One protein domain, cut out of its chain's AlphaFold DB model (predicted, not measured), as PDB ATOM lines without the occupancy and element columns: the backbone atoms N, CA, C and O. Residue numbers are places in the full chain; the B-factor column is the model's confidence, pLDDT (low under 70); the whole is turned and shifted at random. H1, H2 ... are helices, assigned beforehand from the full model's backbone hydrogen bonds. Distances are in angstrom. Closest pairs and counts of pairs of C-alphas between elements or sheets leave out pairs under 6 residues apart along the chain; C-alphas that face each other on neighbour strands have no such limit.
ATOM      1  N   ASN A 429     341.866 355.157 228.105       79.94
ATOM      2  CA  ASN A 429     343.073 355.288 228.928       79.94
ATOM      3  C   ASN A 429     343.851 353.969 229.096       79.94
ATOM      4  O   ASN A 429     345.046 354.002 229.403       79.94
ATOM      5  N   LYS A 430     343.223 352.806 228.849       85.12
ATOM      6  CA  LYS A 430     343.887 351.481 228.893       85.12
ATOM      7  C   LYS A 430     345.090 351.397 227.940       85.12
ATOM      8  O   LYS A 430     346.071 350.712 228.231       85.12
ATOM      9  N   VAL A 431     345.047 352.146 226.841       79.56
ATOM     10  CA  VAL A 431     346.122 352.260 225.843       79.56
ATOM     11  C   VAL A 431     347.433 352.803 226.430       79.56
ATOM     12  O   VAL A 431     348.505 352.266 226.155       79.56
ATOM     13  N   TYR A 432     347.361 353.781 227.340       83.44
ATOM     14  CA  TYR A 432     348.545 354.350 227.989       83.44
ATOM     15  C   TYR A 432     349.187 353.384 228.989       83.44
ATOM     16  O   TYR A 432     350.406 353.407 229.172       83.44
ATOM     17  N   LEU A 433     348.396 352.503 229.615       87.19
ATOM     18  CA  LEU A 433     348.935 351.412 230.428       87.19
ATOM     19  C   LEU A 433     349.692 350.420 229.551       87.19
ATOM     20  O   LEU A 433     350.828 350.080 229.876       87.19
ATOM     21  N   ALA A 434     349.098 349.998 228.437       86.88
ATOM     22  CA  ALA A 434     349.742 349.086 227.504       86.88
ATOM     23  C   ALA A 434     351.069 349.658 226.980       86.88
ATOM     24  O   ALA A 434     352.102 349.008 227.125       86.88
ATOM     25  N   ALA A 435     351.073 350.904 226.492       81.62
ATOM     26  CA  ALA A 435     352.267 351.589 225.986       81.62
ATOM     27  C   ALA A 435     353.376 351.775 227.044       81.62
ATOM     28  O   ALA A 435     354.549 351.921 226.703       81.62
ATOM     29  N   SER A 436     353.028 351.749 228.335       82.38
ATOM     30  CA  SER A 436     353.989 351.915 229.431       82.38
ATOM     31  C   SER A 436     354.809 350.661 229.771       82.38
ATOM     32  O   SER A 436     355.762 350.746 230.553       82.38
ATOM     33  N   LEU A 437     354.448 349.500 229.214       86.94
ATOM     34  CA  LEU A 437     355.162 348.241 229.443       86.94
ATOM     35  C   LEU A 437     356.466 348.178 228.646       86.94
ATOM     36  O   LEU A 437     356.640 348.866 227.645       86.94
ATOM     37  N   LYS A 438     357.420 347.352 229.092       83.62
ATOM     38  CA  LYS A 438     358.791 347.385 228.551       83.62
ATOM     39  C   LYS A 438     358.979 346.639 227.232       83.62
ATOM     40  O   LYS A 438     359.851 347.027 226.457       83.62
ATOM     41  N   LYS A 439     358.258 345.534 227.003       87.81
ATOM     42  CA  LYS A 439     358.460 344.686 225.814       87.81
ATOM     43  C   LYS A 439     357.290 344.800 224.835       87.81
ATOM     44  O   LYS A 439     356.155 344.703 225.292       87.81
ATOM     45  N   PRO A 440     357.535 344.845 223.511       88.12
ATOM     46  CA  PRO A 440     356.471 344.942 222.503       88.12
ATOM     47  C   PRO A 440     355.366 343.882 222.637       88.12
ATOM     48  O   PRO A 440     354.186 344.199 222.560       88.12
ATOM     49  N   LEU A 441     355.728 342.625 222.928       90.62
ATOM     50  CA  LEU A 441     354.739 341.561 223.147       90.62
ATOM     51  C   LEU A 441     353.862 341.819 224.383       90.62
ATOM     52  O   LEU A 441     352.665 341.575 224.342       90.62
ATOM     53  N   GLU A 442     354.447 342.309 225.477       91.94
ATOM     54  CA  GLU A 442     353.711 342.604 226.713       91.94
ATOM     55  C   GLU A 442     352.773 343.801 226.507       91.94
ATOM     56  O   GLU A 442     351.627 343.759 226.951       91.94
ATOM     57  N   GLN A 443     353.234 344.824 225.776       89.38
ATOM     58  CA  GLN A 443     352.422 345.971 225.359       89.38
ATOM     59  C   GLN A 443     351.208 345.508 224.539       89.38
ATOM     60  O   GLN A 443     350.080 345.858 224.875       89.38
ATOM     61  N   GLU A 444     351.408 344.665 223.519       89.75
ATOM     62  CA  GLU A 444     350.313 344.190 222.662       89.75
ATOM     63  C   GLU A 444     349.333 343.274 223.410       89.75
ATOM     64  O   GLU A 444     348.121 343.372 223.208       89.75
ATOM     65  N   VAL A 445     349.822 342.418 224.315       93.38
ATOM     66  CA  VAL A 445     348.947 341.588 225.159       93.38
ATOM     67  C   VAL A 445     348.115 342.470 226.084       93.38
ATOM     68  O   VAL A 445     346.905 342.283 226.159       93.38
ATOM     69  N   ALA A 446     348.720 343.450 226.762       92.88
ATOM     70  CA  ALA A 446     347.986 344.364 227.637       92.88
ATOM     71  C   ALA A 446     346.972 345.222 226.872       92.88
ATOM     72  O   ALA A 446     345.857 345.419 227.353       92.88
ATOM     73  N   TYR A 447     347.333 345.669 225.668       89.00
ATOM     74  CA  TYR A 447     346.432 346.368 224.760       89.00
ATOM     75  C   TYR A 447     345.231 345.481 224.383       89.00
ATOM     76  O   TYR A 447     344.084 345.867 224.606       89.00
ATOM     77  N   THR A 448     345.487 344.262 223.896       90.25
ATOM     78  CA  THR A 448     344.446 343.319 223.457       90.25
ATOM     79  C   THR A 448     343.522 342.940 224.612       90.25
ATOM     80  O   THR A 448     342.303 343.031 224.491       90.25
ATOM     81  N   VAL A 449     344.085 342.581 225.769       93.06
ATOM     82  CA  VAL A 449     343.322 342.262 226.986       93.06
ATOM     83  C   VAL A 449     342.471 343.453 227.426       93.06
ATOM     84  O   VAL A 449     341.302 343.274 227.761       93.06
ATOM     85  N   GLY A 450     343.025 344.669 227.396       90.12
ATOM     86  CA  GLY A 450     342.310 345.883 227.783       90.12
ATOM     87  C   GLY A 450     341.085 346.173 226.918       90.12
ATOM     88  O   GLY A 450     340.051 346.572 227.456       90.12
ATOM     89  N   MET A 451     341.184 345.942 225.605       86.88
ATOM     90  CA  MET A 451     340.069 346.116 224.663       86.88
ATOM     91  C   MET A 451     339.017 345.001 224.773       86.88
ATOM     92  O   MET A 451     337.834 345.234 224.529       86.88
ATOM     93  N   LEU A 452     339.427 343.798 225.178       89.25
ATOM     94  CA  LEU A 452     338.538 342.643 225.304       89.25
ATOM     95  C   LEU A 452     337.785 342.552 226.632       89.25
ATOM     96  O   LEU A 452     336.792 341.838 226.692       89.25
ATOM     97  N   GLN A 453     338.235 343.238 227.685       84.38
ATOM     98  CA  GLN A 453     337.743 343.063 229.060       84.38
ATOM     99  C   GLN A 453     336.215 343.137 229.222       84.38
ATOM    100  O   GLN A 453     335.665 342.424 230.057       84.38
ATOM    101  N   ASP A 454     335.543 343.932 228.385       80.25
ATOM    102  CA  ASP A 454     334.089 344.133 228.408       80.25
ATOM    103  C   ASP A 454     333.337 343.326 227.324       80.25
ATOM    104  O   ASP A 454     332.110 343.354 227.251       80.25
ATOM    105  N   HIS A 455     334.068 342.581 226.488       83.12
ATOM    106  CA  HIS A 455     333.565 341.913 225.282       83.12
ATOM    107  C   HIS A 455     333.854 340.403 225.242       83.12
ATOM    108  O   HIS A 455     333.461 339.730 224.293       83.12
ATOM    109  N   THR A 456     334.547 339.854 226.245       87.38
ATOM    110  CA  THR A 456     334.959 338.444 226.273       87.38
ATOM    111  C   THR A 456     334.859 337.825 227.664       87.38
ATOM    112  O   THR A 456     334.635 338.505 228.665       87.38
ATOM    113  N   ASP A 457     335.055 336.510 227.744       88.31
ATOM    114  CA  ASP A 457     335.095 335.800 229.010       88.31
ATOM    115  C   ASP A 457     336.429 336.004 229.758       88.31
ATOM    116  O   ASP A 457     337.530 335.932 229.205       88.31
ATOM    117  N   VAL A 458     336.342 336.216 231.075       90.81
ATOM    118  CA  VAL A 458     337.517 336.446 231.938       90.81
ATOM    119  C   VAL A 458     338.492 335.257 231.912       90.81
ATOM    120  O   VAL A 458     339.692 335.429 232.134       90.81
ATOM    121  N   SER A 459     338.015 334.041 231.622       92.25
ATOM    122  CA  SER A 459     338.877 332.856 231.570       92.25
ATOM    123  C   SER A 459     339.810 332.881 230.355       92.25
ATOM    124  O   SER A 459     340.993 332.566 230.503       92.25
ATOM    125  N   PHE A 460     339.329 333.339 229.199       94.94
ATOM    126  CA  PHE A 460     340.123 333.571 228.001       94.94
ATOM    127  C   PHE A 460     341.204 334.617 228.267       94.94
ATOM    128  O   PHE A 460     342.374 334.360 227.984       94.94
ATOM    129  N   LEU A 461     340.849 335.746 228.893       95.19
ATOM    130  CA  LEU A 461     341.808 336.806 229.228       95.19
ATOM    131  C   LEU A 461     342.936 336.291 230.124       95.19
ATOM    132  O   LEU A 461     344.111 336.505 229.832       95.19
ATOM    133  N   ARG A 462     342.591 335.553 231.186       95.50
ATOM    134  CA  ARG A 462     343.580 334.946 232.088       95.50
ATOM    135  C   ARG A 462     344.516 334.004 231.343       95.50
ATOM    136  O   ARG A 462     345.727 334.088 231.517       95.50
ATOM    137  N   GLN A 463     343.969 333.146 230.483       95.38
ATOM    138  CA  GLN A 463     344.761 332.213 229.679       95.38
ATOM    139  C   GLN A 463     345.658 332.936 228.670       95.38
ATOM    140  O   GLN A 463     346.799 332.523 228.481       95.38
ATOM    141  N   LEU A 464     345.183 334.022 228.055       96.62
ATOM    142  CA  LEU A 464     345.967 334.839 227.129       96.62
ATOM    143  C   LEU A 464     347.164 335.498 227.827       96.62
ATOM    144  O   LEU A 464     348.276 335.470 227.294       96.62
ATOM    145  N   ILE A 465     346.958 336.031 229.036       96.62
ATOM    146  CA  ILE A 465     348.027 336.605 229.862       96.62
ATOM    147  C   ILE A 465     349.016 335.510 230.271       96.62
ATOM    148  O   ILE A 465     350.213 335.651 230.025       96.62
ATOM    149  N   SER A 466     348.532 334.395 230.831       95.81
ATOM    150  CA  SER A 466     349.375 333.272 231.263       95.81
ATOM    151  C   SER A 466     350.200 332.678 230.121       95.81
ATOM    152  O   SER A 466     351.373 332.363 230.309       95.81
ATOM    153  N   ALA A 467     349.625 332.573 228.922       96.00
ATOM    154  CA  ALA A 467     350.334 332.098 227.742       96.00
ATOM    155  C   ALA A 467     351.531 332.986 227.369       96.00
ATOM    156  O   ALA A 467     352.520 332.492 226.835       96.00
ATOM    157  N   ASN A 468     351.457 334.286 227.660       96.12
ATOM    158  CA  ASN A 468     352.455 335.279 227.265       96.12
ATOM    159  C   ASN A 468     353.373 335.723 228.413       96.12
ATOM    160  O   ASN A 468     354.079 336.725 228.292       96.12
ATOM    161  N   GLN A 469     353.412 334.971 229.513       94.69
ATOM    162  CA  GLN A 469     354.365 335.214 230.590       94.69
ATOM    163  C   GLN A 469     355.805 334.919 230.143       94.69
ATOM    164  O   GLN A 469     356.124 333.897 229.535       94.69
ATOM    165  N   THR A 470     356.715 335.822 230.492       88.25
ATOM    166  CA  THR A 470     358.153 335.659 230.293       88.25
ATOM    167  C   THR A 470     358.648 334.453 231.085       88.25
ATOM    168  O   THR A 470     358.496 334.408 232.302       88.25
ATOM    169  N   GLY A 471     359.296 333.512 230.394       83.12
ATOM    170  CA  GLY A 471     359.804 332.269 230.986       83.12
ATOM    171  C   GLY A 471     358.870 331.071 230.827       83.12
ATOM    172  O   GLY A 471     359.239 329.975 231.237       83.12
ATOM    173  N   GLN A 472     357.700 331.243 230.200       87.31
ATOM    174  CA  GLN A 472     356.791 330.135 229.919       87.31
ATOM    175  C   GLN A 472     357.495 329.038 229.103       87.31
ATOM    176  O   GLN A 472     357.973 329.265 227.989       87.31
ATOM    177  N   ASP A 473     357.569 327.838 229.679       83.06
ATOM    178  CA  ASP A 473     358.261 326.707 229.069       83.06
ATOM    179  C   ASP A 473     357.315 325.905 228.169       83.06
ATOM    180  O   ASP A 473     356.457 325.152 228.636       83.06
ATOM    181  N   PHE A 474     357.509 326.047 226.859       86.12
ATOM    182  CA  PHE A 474     356.800 325.279 225.838       86.12
ATOM    183  C   PHE A 474     357.594 324.065 225.331       86.12
ATOM    184  O   PHE A 474     357.170 323.435 224.367       86.12
ATOM    185  N   SER A 475     358.715 323.696 225.964       79.12
ATOM    186  CA  SER A 475     359.575 322.581 225.530       79.12
ATOM    187  C   SER A 475     358.860 321.226 225.474       79.12
ATOM    188  O   SER A 475     359.243 320.355 224.691       79.12
ATOM    189  N   LYS A 476     357.800 321.050 226.275       75.12
ATOM    190  CA  LYS A 476     356.952 319.848 226.274       75.12
ATOM    191  C   LYS A 476     356.012 319.764 225.074       75.12
ATOM    192  O   LYS A 476     355.552 318.666 224.771       75.12
ATOM    193  N   ILE A 477     355.722 320.882 224.404       76.75
ATOM    194  CA  ILE A 477     354.984 320.866 223.140       76.75
ATOM    195  C   ILE A 477     355.968 320.385 222.070       76.75
ATOM    196  O   ILE A 477     356.830 321.116 221.583       76.75
ATOM    197  N   GLY A 478     355.872 319.097 221.760       58.75
ATOM    198  CA  GLY A 478     356.808 318.331 220.948       58.75
ATOM    199  C   GLY A 478     356.615 318.526 219.447       58.75
ATOM    200  O   GLY A 478     356.571 317.556 218.700       58.75
ATOM    201  N   ILE A 479     356.575 319.786 219.025       61.00
ATOM    202  CA  ILE A 479     356.413 320.302 217.657       61.00
ATOM    203  C   ILE A 479     357.394 319.667 216.637       61.00
ATOM    204  O   ILE A 479     357.100 319.558 215.450       61.00
ATOM    205  N   ALA A 480     358.564 319.190 217.077       49.31
ATOM    206  CA  ALA A 480     359.563 318.551 216.204       49.31
ATOM    207  C   ALA A 480     360.011 317.139 216.638       49.31
ATOM    208  O   ALA A 480     360.718 316.476 215.884       49.31
ATOM    209  N   ASN A 481     359.629 316.670 217.834       45.97
ATOM    210  CA  ASN A 481     360.213 315.468 218.459       45.97
ATOM    211  C   ASN A 481     359.213 314.326 218.712       45.97
ATOM    212  O   ASN A 481     359.599 313.285 219.246       45.97
ATOM    213  N   VAL A 482     357.941 314.481 218.336       53.22
ATOM    214  CA  VAL A 482     356.935 313.412 218.428       53.22
ATOM    215  C   VAL A 482     356.778 312.784 217.045       53.22
ATOM    216  O   VAL A 482     356.614 313.501 216.064       53.22
ATOM    217  N   LYS A 483     356.813 311.445 216.958       49.44
ATOM    218  CA  LYS A 483     356.708 310.672 215.699       49.44
ATOM    219  C   LYS A 483     355.442 310.952 214.860       49.44
ATOM    220  O   LYS A 483     355.411 310.525 213.714       49.44
ATOM    221  N   ASP A 484     354.479 311.697 215.408       51.25
ATOM    222  CA  ASP A 484     353.166 312.010 214.825       51.25
ATOM    223  C   ASP A 484     352.883 313.534 214.742       51.25
ATOM    224  O   ASP A 484     351.725 313.945 214.717       51.25
ATOM    225  N   SER A 485     353.912 314.393 214.785       53.84
ATOM    226  CA  SER A 485     353.763 315.859 214.729       53.84
ATOM    227  C   SER A 485     354.060 316.407 213.327       53.84
ATOM    228  O   SER A 485     355.225 316.534 212.953       53.84
ATOM    229  N   ASP A 486     353.023 316.802 212.582       58.53
ATOM    230  CA  ASP A 486     353.153 317.495 211.284       58.53
ATOM    231  C   ASP A 486     353.430 319.010 211.427       58.53
ATOM    232  O   ASP A 486     353.576 319.726 210.433       58.53
ATOM    233  N   VAL A 487     353.498 319.535 212.658       64.56
ATOM    234  CA  VAL A 487     353.532 320.978 212.932       64.56
ATOM    235  C   VAL A 487     354.822 321.368 213.656       64.56
ATOM    236  O   VAL A 487     354.916 321.211 214.861       64.56
ATOM    237  N   SER A 488     355.776 321.944 212.915       73.12
ATOM    238  CA  SER A 488     356.936 322.725 213.388       73.12
ATOM    239  C   SER A 488     356.575 324.159 213.852       73.12
ATOM    240  O   SER A 488     355.541 324.689 213.455       73.12
ATOM    241  N   ASP A 489     357.449 324.853 214.598       79.25
ATOM    242  CA  ASP A 489     357.234 326.260 215.009       79.25
ATOM    243  C   ASP A 489     357.065 327.181 213.794       79.25
ATOM    244  O   ASP A 489     356.239 328.095 213.779       79.25
ATOM    245  N   LYS A 490     357.819 326.885 212.731       82.19
ATOM    246  CA  LYS A 490     357.730 327.577 211.447       82.19
ATOM    247  C   LYS A 490     356.389 327.318 210.761       82.19
ATOM    248  O   LYS A 490     355.792 328.251 210.236       82.19
ATOM    249  N   SER A 491     355.902 326.078 210.756       80.81
ATOM    250  CA  SER A 491     354.595 325.764 210.168       80.81
ATOM    251  C   SER A 491     353.439 326.277 211.022       80.81
ATOM    252  O   SER A 491     352.489 326.778 210.444       80.81
ATOM    253  N   LEU A 492     353.531 326.261 212.358       84.38
ATOM    254  CA  LEU A 492     352.533 326.873 213.241       84.38
ATOM    255  C   LEU A 492     352.408 328.372 212.956       84.38
ATOM    256  O   LEU A 492     351.302 328.867 212.753       84.38
ATOM    257  N   LYS A 493     353.542 329.078 212.863       87.88
ATOM    258  CA  LYS A 493     353.564 330.488 212.465       87.88
ATOM    259  C   LYS A 493     352.880 330.701 211.115       87.88
ATOM    260  O   LYS A 493     352.048 331.591 210.991       87.88
ATOM    261  N   ASN A 494     353.203 329.878 210.116       85.25
ATOM    262  CA  ASN A 494     352.602 329.985 208.786       85.25
ATOM    263  C   ASN A 494     351.087 329.721 208.801       85.25
ATOM    264  O   ASN A 494     350.359 330.422 208.105       85.25
ATOM    265  N   ILE A 495     350.612 328.748 209.588       85.50
ATOM    266  CA  ILE A 495     349.179 328.450 209.739       85.50
ATOM    267  C   ILE A 495     348.462 329.645 210.376       85.50
ATOM    268  O   ILE A 495     347.442 330.083 209.853       85.50
ATOM    269  N   ILE A 496     349.012 330.207 211.458       88.50
ATOM    270  CA  ILE A 496     348.440 331.380 212.135       88.50
ATOM    271  C   ILE A 496     348.389 332.582 211.193       88.50
ATOM    272  O   ILE A 496     347.335 333.192 211.055       88.50
ATOM    273  N   VAL A 497     349.488 332.891 210.496       87.06
ATOM    274  CA  VAL A 497     349.524 333.993 209.522       87.06
ATOM    275  C   VAL A 497     348.482 333.785 208.421       87.06
ATOM    276  O   VAL A 497     347.752 334.716 208.106       87.06
ATOM    277  N   ALA A 498     348.360 332.572 207.875       86.06
ATOM    278  CA  ALA A 498     347.368 332.278 206.841       86.06
ATOM    279  C   ALA A 498     345.924 332.462 207.341       86.06
ATOM    280  O   ALA A 498     345.106 333.052 206.639       86.06
ATOM    281  N   GLN A 499     345.620 331.999 208.558       84.75
ATOM    282  CA  GLN A 499     344.306 332.167 209.190       84.75
ATOM    283  C   GLN A 499     343.990 333.642 209.450       84.75
ATOM    284  O   GLN A 499     342.899 334.121 209.150       84.75
ATOM    285  N   PHE A 500     344.969 334.393 209.942       84.44
ATOM    286  CA  PHE A 500     344.850 335.826 210.173       84.44
ATOM    287  C   PHE A 500     344.636 336.620 208.887       84.44
ATOM    288  O   PHE A 500     343.768 337.485 208.850       84.44
ATOM    289  N   SER A 501     345.351 336.300 207.807       82.19
ATOM    290  CA  SER A 501     345.118 336.931 206.504       82.19
ATOM    291  C   SER A 501     343.739 336.602 205.921       82.19
ATOM    292  O   SER A 501     343.199 337.413 205.177       82.19
ATOM    293  N   ALA A 502     343.169 335.435 206.239       83.75
ATOM    294  CA  ALA A 502     341.853 335.028 205.749       83.75
ATOM    295  C   ALA A 502     340.691 335.662 206.532       83.75
ATOM    296  O   ALA A 502     339.683 336.019 205.926       83.75
ATOM    297  N   HIS A 503     340.826 335.798 207.855       81.38
ATOM    298  CA  HIS A 503     339.729 336.204 208.743       81.38
ATOM    299  C   HIS A 503     339.858 337.628 209.301       81.38
ATOM    300  O   HIS A 503     338.848 338.253 209.589       81.38
ATOM    301  N   ASN A 504     341.076 338.170 209.397       84.69
ATOM    302  CA  ASN A 504     341.370 339.434 210.081       84.69
ATOM    303  C   ASN A 504     342.040 340.469 209.156       84.69
ATOM    304  O   ASN A 504     342.760 341.347 209.631       84.69
ATOM    305  N   ALA A 505     341.836 340.377 207.836       82.06
ATOM    306  CA  ALA A 505     342.523 341.219 206.850       82.06
ATOM    307  C   ALA A 505     342.397 342.728 207.142       82.06
ATOM    308  O   ALA A 505     343.391 343.446 207.074       82.06
ATOM    309  N   ASP A 506     341.215 343.196 207.549       83.69
ATOM    310  CA  ASP A 506     340.982 344.608 207.879       83.69
ATOM    311  C   ASP A 506     341.719 345.050 209.153       83.69
ATOM    312  O   ASP A 506     342.225 346.171 209.219       83.69
ATOM    313  N   ILE A 507     341.854 344.158 210.138       86.38
ATOM    314  CA  ILE A 507     342.624 344.407 211.365       86.38
ATOM    315  C   ILE A 507     344.114 344.517 211.034       86.38
ATOM    316  O   ILE A 507     344.773 345.443 211.500       86.38
ATOM    317  N   PHE A 508     344.649 343.627 210.191       82.12
ATOM    318  CA  PHE A 508     346.046 343.704 209.749       82.12
ATOM    319  C   PHE A 508     346.312 344.939 208.887       82.12
ATOM    320  O   PHE A 508     347.310 345.614 209.113       82.12
ATOM    321  N   ASN A 509     345.383 345.307 208.001       79.88
ATOM    322  CA  ASN A 509     345.458 346.566 207.258       79.88
ATOM    323  C   ASN A 509     345.497 347.780 208.205       79.88
ATOM    324  O   ASN A 509     346.276 348.705 207.984       79.88
ATOM    325  N   TYR A 510     344.695 347.775 209.275       84.56
ATOM    326  CA  TYR A 510     344.724 348.812 210.311       84.56
ATOM    327  C   TYR A 510     346.065 348.848 211.064       84.56
ATOM    328  O   TYR A 510     346.647 349.919 211.246       84.56
ATOM    329  N   ILE A 511     346.584 347.688 211.477       80.75
ATOM    330  CA  ILE A 511     347.860 347.583 212.198       80.75
ATOM    331  C   ILE A 511     349.020 348.060 211.323       80.75
ATOM    332  O   ILE A 511     349.845 348.839 211.799       80.75
ATOM    333  N   ASP A 512     349.063 347.663 210.053       75.25
ATOM    334  CA  ASP A 512     350.116 348.070 209.122       75.25
ATOM    335  C   ASP A 512     350.122 349.595 208.909       75.25
ATOM    336  O   ASP A 512     351.185 350.203 208.797       75.25
ATOM    337  N   GLN A 513     348.950 350.240 208.947       71.75
ATOM    338  CA  GLN A 513     348.832 351.701 208.866       71.75
ATOM    339  C   GLN A 513     349.184 352.427 210.172       71.75
ATOM    340  O   GLN A 513     349.456 353.625 210.146       71.75
ATOM    341  N   SER A 514     349.233 351.728 211.312       64.62
ATOM    342  CA  SER A 514     349.596 352.331 212.604       64.62
ATOM    343  C   SER A 514     351.090 352.674 212.743       64.62
ATOM    344  O   SER A 514     351.478 353.306 213.722       64.62
ATOM    345  N   GLY A 515     351.928 352.296 211.768       62.31
ATOM    346  CA  GLY A 515     353.333 352.719 211.679       62.31
ATOM    347  C   GLY A 515     354.323 351.944 212.560       62.31
ATOM    348  O   GLY A 515     355.513 352.256 212.536       62.31
ATOM    349  N   ASP A 516     353.875 350.921 213.302       67.06
ATOM    350  CA  ASP A 516     354.734 350.060 214.129       67.06
ATOM    351  C   ASP A 516     354.793 348.610 213.594       67.06
ATOM    352  O   ASP A 516     353.910 347.792 213.883       67.06
ATOM    353  N   PRO A 517     355.863 348.231 212.865       67.56
ATOM    354  CA  PRO A 517     356.008 346.888 212.301       67.56
ATOM    355  C   PRO A 517     356.199 345.792 213.364       67.56
ATOM    356  O   PRO A 517     356.073 344.600 213.061       67.56
ATOM    357  N   SER A 518     356.510 346.150 214.617       77.56
ATOM    358  CA  SER A 518     356.674 345.179 215.702       77.56
ATOM    359  C   SER A 518     355.339 344.595 216.175       77.56
ATOM    360  O   SER A 518     355.317 343.472 216.693       77.56
ATOM    361  N   ARG A 519     354.220 345.292 215.933       81.12
ATOM    362  CA  ARG A 519     352.877 344.870 216.356       81.12
ATOM    363  C   ARG A 519     352.388 343.630 215.633       81.12
ATOM    364  O   ARG A 519     352.014 342.662 216.286       81.12
ATOM    365  N   THR A 520     352.494 343.595 214.306       82.44
ATOM    366  CA  THR A 520     352.128 342.421 213.493       82.44
ATOM    367  C   THR A 520     352.868 341.168 213.975       82.44
ATOM    368  O   THR A 520     352.268 340.112 214.181       82.44
ATOM    369  N   SER A 521     354.172 341.291 214.250       85.75
ATOM    370  CA  SER A 521     354.975 340.201 214.823       85.75
ATOM    371  C   SER A 521     354.520 339.823 216.239       85.75
ATOM    372  O   SER A 521     354.428 338.638 216.563       85.75
ATOM    373  N   SER A 522     354.202 340.811 217.080       90.94
ATOM    374  CA  SER A 522     353.746 340.605 218.458       90.94
ATOM    375  C   SER A 522     352.387 339.910 218.528       90.94
ATOM    376  O   SER A 522     352.244 338.984 219.317       90.94
ATOM    377  N   ILE A 523     351.435 340.249 217.655       90.75
ATOM    378  CA  ILE A 523     350.121 339.588 217.563       90.75
ATOM    379  C   ILE A 523     350.276 338.127 217.139       90.75
ATOM    380  O   ILE A 523     349.695 337.230 217.753       90.75
ATOM    381  N   VAL A 524     351.118 337.857 216.137       90.44
ATOM    382  CA  VAL A 524     351.418 336.480 215.713       90.44
ATOM    383  C   VAL A 524     352.068 335.686 216.850       90.44
ATOM    384  O   VAL A 524     351.663 334.555 217.111       90.44
ATOM    385  N   ASN A 525     353.034 336.269 217.566       92.88
ATOM    386  CA  ASN A 525     353.674 335.617 218.711       92.88
ATOM    387  C   ASN A 525     352.693 335.395 219.871       92.88
ATOM    388  O   ASN A 525     352.705 334.325 220.478       92.88
ATOM    389  N   MET A 526     351.819 336.365 220.145       95.25
ATOM    390  CA  MET A 526     350.769 336.275 221.159       95.25
ATOM    391  C   MET A 526     349.839 335.091 220.888       95.25
ATOM    392  O   MET A 526     349.579 334.287 221.787       95.25
ATOM    393  N   ALA A 527     349.399 334.940 219.638       94.56
ATOM    394  CA  ALA A 527     348.557 333.834 219.204       94.56
ATOM    395  C   ALA A 527     349.296 332.489 219.221       94.56
ATOM    396  O   ALA A 527     348.761 331.491 219.700       94.56
ATOM    397  N   MET A 528     350.555 332.456 218.767       93.12
ATOM    398  CA  MET A 528     351.403 331.260 218.848       93.12
ATOM    399  C   MET A 528     351.551 330.774 220.291       93.12
ATOM    400  O   MET A 528     351.392 329.583 220.560       93.12
ATOM    401  N   ASN A 529     351.840 331.688 221.216       95.12
ATOM    402  CA  ASN A 529     351.977 331.382 222.634       95.12
ATOM    403  C   ASN A 529     350.657 330.880 223.225       95.12
ATOM    404  O   ASN A 529     350.663 329.883 223.945       95.12
ATOM    405  N   TYR A 530     349.529 331.508 222.877       96.06
ATOM    406  CA  TYR A 530     348.202 331.048 223.289       96.06
ATOM    407  C   TYR A 530     347.927 329.613 222.826       96.06
ATOM    408  O   TYR A 530     347.584 328.765 223.645       96.06
ATOM    409  N   VAL A 531     348.157 329.297 221.549       94.38
ATOM    410  CA  VAL A 531     347.943 327.947 220.995       94.38
ATOM    411  C   VAL A 531     348.830 326.906 221.683       94.38
ATOM    412  O   VAL A 531     348.349 325.840 222.071       94.38
ATOM    413  N   LYS A 532     350.116 327.216 221.895       92.38
ATOM    414  CA  LYS A 532     351.037 326.336 222.632       92.38
ATOM    415  C   LYS A 532     350.582 326.128 224.078       92.38
ATOM    416  O   LYS A 532     350.662 325.016 224.593       92.38
ATOM    417  N   TYR A 533     350.083 327.179 224.724       94.62
ATOM    418  CA  TYR A 533     349.555 327.114 226.083       94.62
ATOM    419  C   TYR A 533     348.287 326.257 226.171       94.62
ATOM    420  O   TYR A 533     348.207 325.411 227.057       94.62
ATOM    421  N   GLN A 534     347.348 326.392 225.227       94.75
ATOM    422  CA  GLN A 534     346.172 325.515 225.135       94.75
ATOM    423  C   GLN A 534     346.589 324.045 224.991       94.75
ATOM    424  O   GLN A 534     346.118 323.191 225.741       94.75
ATOM    425  N   GLY A 535     347.559 323.756 224.116       91.06
ATOM    426  CA  GLY A 535     348.139 322.418 223.990       91.06
ATOM    427  C   GLY A 535     348.714 321.884 225.307       91.06
ATOM    428  O   GLY A 535     348.494 320.725 225.654       91.06
ATOM    429  N   LEU A 536     349.398 322.730 226.088       90.38
ATOM    430  CA  LEU A 536     349.952 322.340 227.390       90.38
ATOM    431  C   LEU A 536     348.849 321.993 228.395       90.38
ATOM    432  O   LEU A 536     348.907 320.931 229.016       90.38
ATOM    433  N   ILE A 537     347.856 322.871 228.573       92.62
ATOM    434  CA  ILE A 537     346.819 322.695 229.604       92.62
ATOM    435  C   ILE A 537     345.826 321.578 229.260       92.62
ATOM    436  O   ILE A 537     345.273 320.956 230.164       92.62
ATOM    437  N   HIS A 538     345.645 321.276 227.970       92.19
ATOM    438  CA  HIS A 538     344.828 320.159 227.492       92.19
ATOM    439  C   HIS A 538     345.627 318.862 227.281       92.19
ATOM    440  O   HIS A 538     345.056 317.854 226.865       92.19
ATOM    441  N   ASN A 539     346.931 318.856 227.593       87.88
ATOM    442  CA  ASN A 539     347.842 317.729 227.368       87.88
ATOM    443  C   ASN A 539     347.888 317.252 225.893       87.88
ATOM    444  O   ASN A 539     348.196 316.094 225.602       87.88
ATOM    445  N   ASP A 540     347.615 318.156 224.951       87.38
ATOM    446  CA  ASP A 540     347.753 317.967 223.506       87.38
ATOM    447  C   ASP A 540     349.157 318.402 223.057       87.38
ATOM    448  O   ASP A 540     349.366 319.418 222.392       87.38
ATOM    449  N   LEU A 541     350.156 317.620 223.471       85.00
ATOM    450  CA  LEU A 541     351.573 317.949 223.279       85.00
ATOM    451  C   LEU A 541     352.024 317.950 221.808       85.00
ATOM    452  O   LEU A 541     353.097 318.470 221.509       85.00
ATOM    453  N   ALA A 542     351.231 317.366 220.906       81.19
ATOM    454  CA  ALA A 542     351.482 317.336 219.464       81.19
ATOM    455  C   ALA A 542     350.626 318.356 218.684       81.19
ATOM    456  O   ALA A 542     350.706 318.386 217.460       81.19
ATOM    457  N   LEU A 543     349.819 319.176 219.376       85.12
ATOM    458  CA  LEU A 543     348.905 320.161 218.784       85.12
ATOM    459  C   LEU A 543     347.972 319.566 217.715       85.12
ATOM    460  O   LEU A 543     347.765 320.155 216.653       85.12
ATOM    461  N   LYS A 544     347.373 318.401 217.988       84.38
ATOM    462  CA  LYS A 544     346.415 317.763 217.069       84.38
ATOM    463  C   LYS A 544     345.182 318.636 216.828       84.38
ATOM    464  O   LYS A 544     344.633 318.616 215.729       84.38
ATOM    465  N   ASN A 545     344.799 319.442 217.818       87.06
ATOM    466  CA  ASN A 545     343.658 320.356 217.745       87.06
ATOM    467  C   ASN A 545     344.078 321.806 217.431       87.06
ATOM    468  O   ASN A 545     343.384 322.752 217.792       87.06
ATOM    469  N   VAL A 546     345.213 322.011 216.747       87.56
ATOM    470  CA  VAL A 546     345.761 323.350 216.445       87.56
ATOM    471  C   VAL A 546     344.738 324.305 215.817       87.56
ATOM    472  O   VAL A 546     344.664 325.463 216.217       87.56
ATOM    473  N   ASN A 547     343.921 323.825 214.877       87.94
ATOM    474  CA  ASN A 547     342.923 324.658 214.201       87.94
ATOM    475  C   ASN A 547     341.814 325.116 215.158       87.94
ATOM    476  O   ASN A 547     341.375 326.254 215.054       87.94
ATOM    477  N   GLU A 548     341.411 324.272 216.112       91.19
ATOM    478  CA  GLU A 548     340.422 324.623 217.138       91.19
ATOM    479  C   GLU A 548     340.974 325.706 218.074       91.19
ATOM    480  O   GLU A 548     340.295 326.690 218.354       91.19
ATOM    481  N   TYR A 549     342.234 325.579 218.505       93.56
ATOM    482  CA  TYR A 549     342.866 326.589 219.359       93.56
ATOM    483  C   TYR A 549     343.056 327.930 218.639       93.56
ATOM    484  O   TYR A 549     342.868 328.980 219.252       93.56
ATOM    485  N   ILE A 550     343.410 327.909 217.346       91.50
ATOM    486  CA  ILE A 550     343.517 329.126 216.526       91.50
ATOM    487  C   ILE A 550     342.141 329.760 216.323       91.50
ATOM    488  O   ILE A 550     342.012 330.972 216.469       91.50
ATOM    489  N   GLN A 551     341.116 328.959 216.024       91.31
ATOM    490  CA  GLN A 551     339.753 329.457 215.864       91.31
ATOM    491  C   GLN A 551     339.253 330.095 217.161       91.31
ATOM    492  O   GLN A 551     338.833 331.244 217.143       91.31
ATOM    493  N   ARG A 552     339.427 329.427 218.307       91.56
ATOM    494  CA  ARG A 552     339.066 329.992 219.612       91.56
ATOM    495  C   ARG A 552     339.800 331.300 219.906       91.56
ATOM    496  O   ARG A 552     339.220 332.194 220.511       91.56
ATOM    497  N   PHE A 553     341.070 331.421 219.519       93.69
ATOM    498  CA  PHE A 553     341.782 332.692 219.626       93.69
ATOM    499  C   PHE A 553     341.130 333.767 218.748       93.69
ATOM    500  O   PHE A 553     340.854 334.851 219.251       93.69
ATOM    501  N   ASN A 554     340.858 333.463 217.474       90.69
ATOM    502  CA  ASN A 554     340.246 334.390 216.517       90.69
ATOM    503  C   ASN A 554     338.870 334.882 216.967       90.69
ATOM    504  O   ASN A 554     338.660 336.091 216.991       90.69
ATOM    505  N   ASP A 555     337.998 333.959 217.383       89.31
ATOM    506  CA  ASP A 555     336.623 334.246 217.810       89.31
ATOM    507  C   ASP A 555     336.585 335.297 218.931       89.31
ATOM    508  O   ASP A 555     335.650 336.083 219.023       89.31
ATOM    509  N   HIS A 556     337.615 335.358 219.782       90.88
ATOM    510  CA  HIS A 556     337.729 336.403 220.798       90.88
ATOM    511  C   HIS A 556     338.543 337.602 220.308       90.88
ATOM    512  O   HIS A 556     338.157 338.733 220.565       90.88
ATOM    513  N   PHE A 557     339.657 337.381 219.609       89.31
ATOM    514  CA  PHE A 557     340.573 338.436 219.169       89.31
ATOM    515  C   PHE A 557     339.893 339.491 218.291       89.31
ATOM    516  O   PHE A 557     340.171 340.677 218.461       89.31
ATOM    517  N   GLU A 558     338.981 339.091 217.402       88.25
ATOM    518  CA  GLU A 558     338.260 340.036 216.541       88.25
ATOM    519  C   GLU A 558     337.479 341.085 217.348       88.25
ATOM    520  O   GLU A 558     337.451 342.253 216.972       88.25
ATOM    521  N   HIS A 559     336.963 340.725 218.529       87.44
ATOM    522  CA  HIS A 559     336.216 341.635 219.399       87.44
ATOM    523  C   HIS A 559     337.087 342.754 219.994       87.44
ATOM    524  O   HIS A 559     336.562 343.767 220.456       87.44
ATOM    525  N   ALA A 560     338.419 342.621 219.961       84.38
ATOM    526  CA  ALA A 560     339.333 343.678 220.389       84.38
ATOM    527  C   ALA A 560     339.365 344.853 219.395       84.38
ATOM    528  O   ALA A 560     339.792 345.957 219.759       84.38
ATOM    529  N   TYR A 561     338.897 344.642 218.161       85.06
ATOM    530  CA  TYR A 561     338.964 345.615 217.078       85.06
ATOM    531  C   TYR A 561     337.594 345.828 216.433       85.06
ATOM    532  O   TYR A 561     337.033 344.937 215.808       85.06
ATOM    533  N   GLN A 562     337.097 347.059 216.484       86.75
ATOM    534  CA  GLN A 562     335.938 347.480 215.703       86.75
ATOM    535  C   GLN A 562     336.419 348.353 214.545       86.75
ATOM    536  O   GLN A 562     336.436 349.582 214.639       86.75
TER     537      GLN A 562
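Overview. This is residues 429 to 562 of the 691 residues of an uncharacterized protein of Gammaproteobacteria bacterium (UniProt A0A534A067). The longest helix, H6, runs through the core, and H7 folds back across it; H2 and H3, side by side, cover one side of this pair, with H1 beyond H2, while H4 and H5 pack on the other side. The printed part has 134 residues with seven named helices, H1 to H7 in order, and no named strand: all helix. It is compact, with a radius of gyration of the C-alphas of 14.6 A, and elongated, spanning 47 by 26 by 26 A.

Arrangement. H1, residues 429 to 435, and H2, residues 440 to 452, form a helical hairpin; the closest C-alphas, of Ala 434 and Gln 443, are 4.6 A apart. H2 and H3, residues 458 to 467, form another, at a shallow tilt of 5 degrees, opposite ways; Val 449 and Leu 461 have the closest C-alphas, 6.1 A apart. H4, residues 489 to 503, and H5, residues 505 to 513, are close but not clearly touching, with closest C-alphas, of Ser 501 and Phe 508, 7.6 A apart. The hub H6, residues 517 to 537, touches H2, H3, H4, H5 and H7, residues 546 to 560. H6 and H7 run opposite ways at a steep tilt of 50 degrees, the closest C-alphas being those of Val 531 and Tyr 549, 5.5 A apart. Every O i to N i+4 pair is within hydrogen-bond range in H2, H3, H4 and H5, against 2 of 3 in H1, 16 of 17 in H6 and 8 of 11 in H7.

Along the chain. H1 begins at C-alpha 429 (343.073, 355.288, 228.928). H6, 31.1 A long, begins at C-alpha 517 (356.008, 346.888, 212.301). H7, 21.7 A long, ends at C-alpha 560 (339.333, 343.678, 220.389).

Size, cuts and confidence. The C-alphas of Asn 429 and Lys 483, the two farthest apart, are 48.5 A apart. The printed part has no cut; the link from H3 to H4 is long. The pLDDT is under 70 in residues 478 to 487 and 514 to 517.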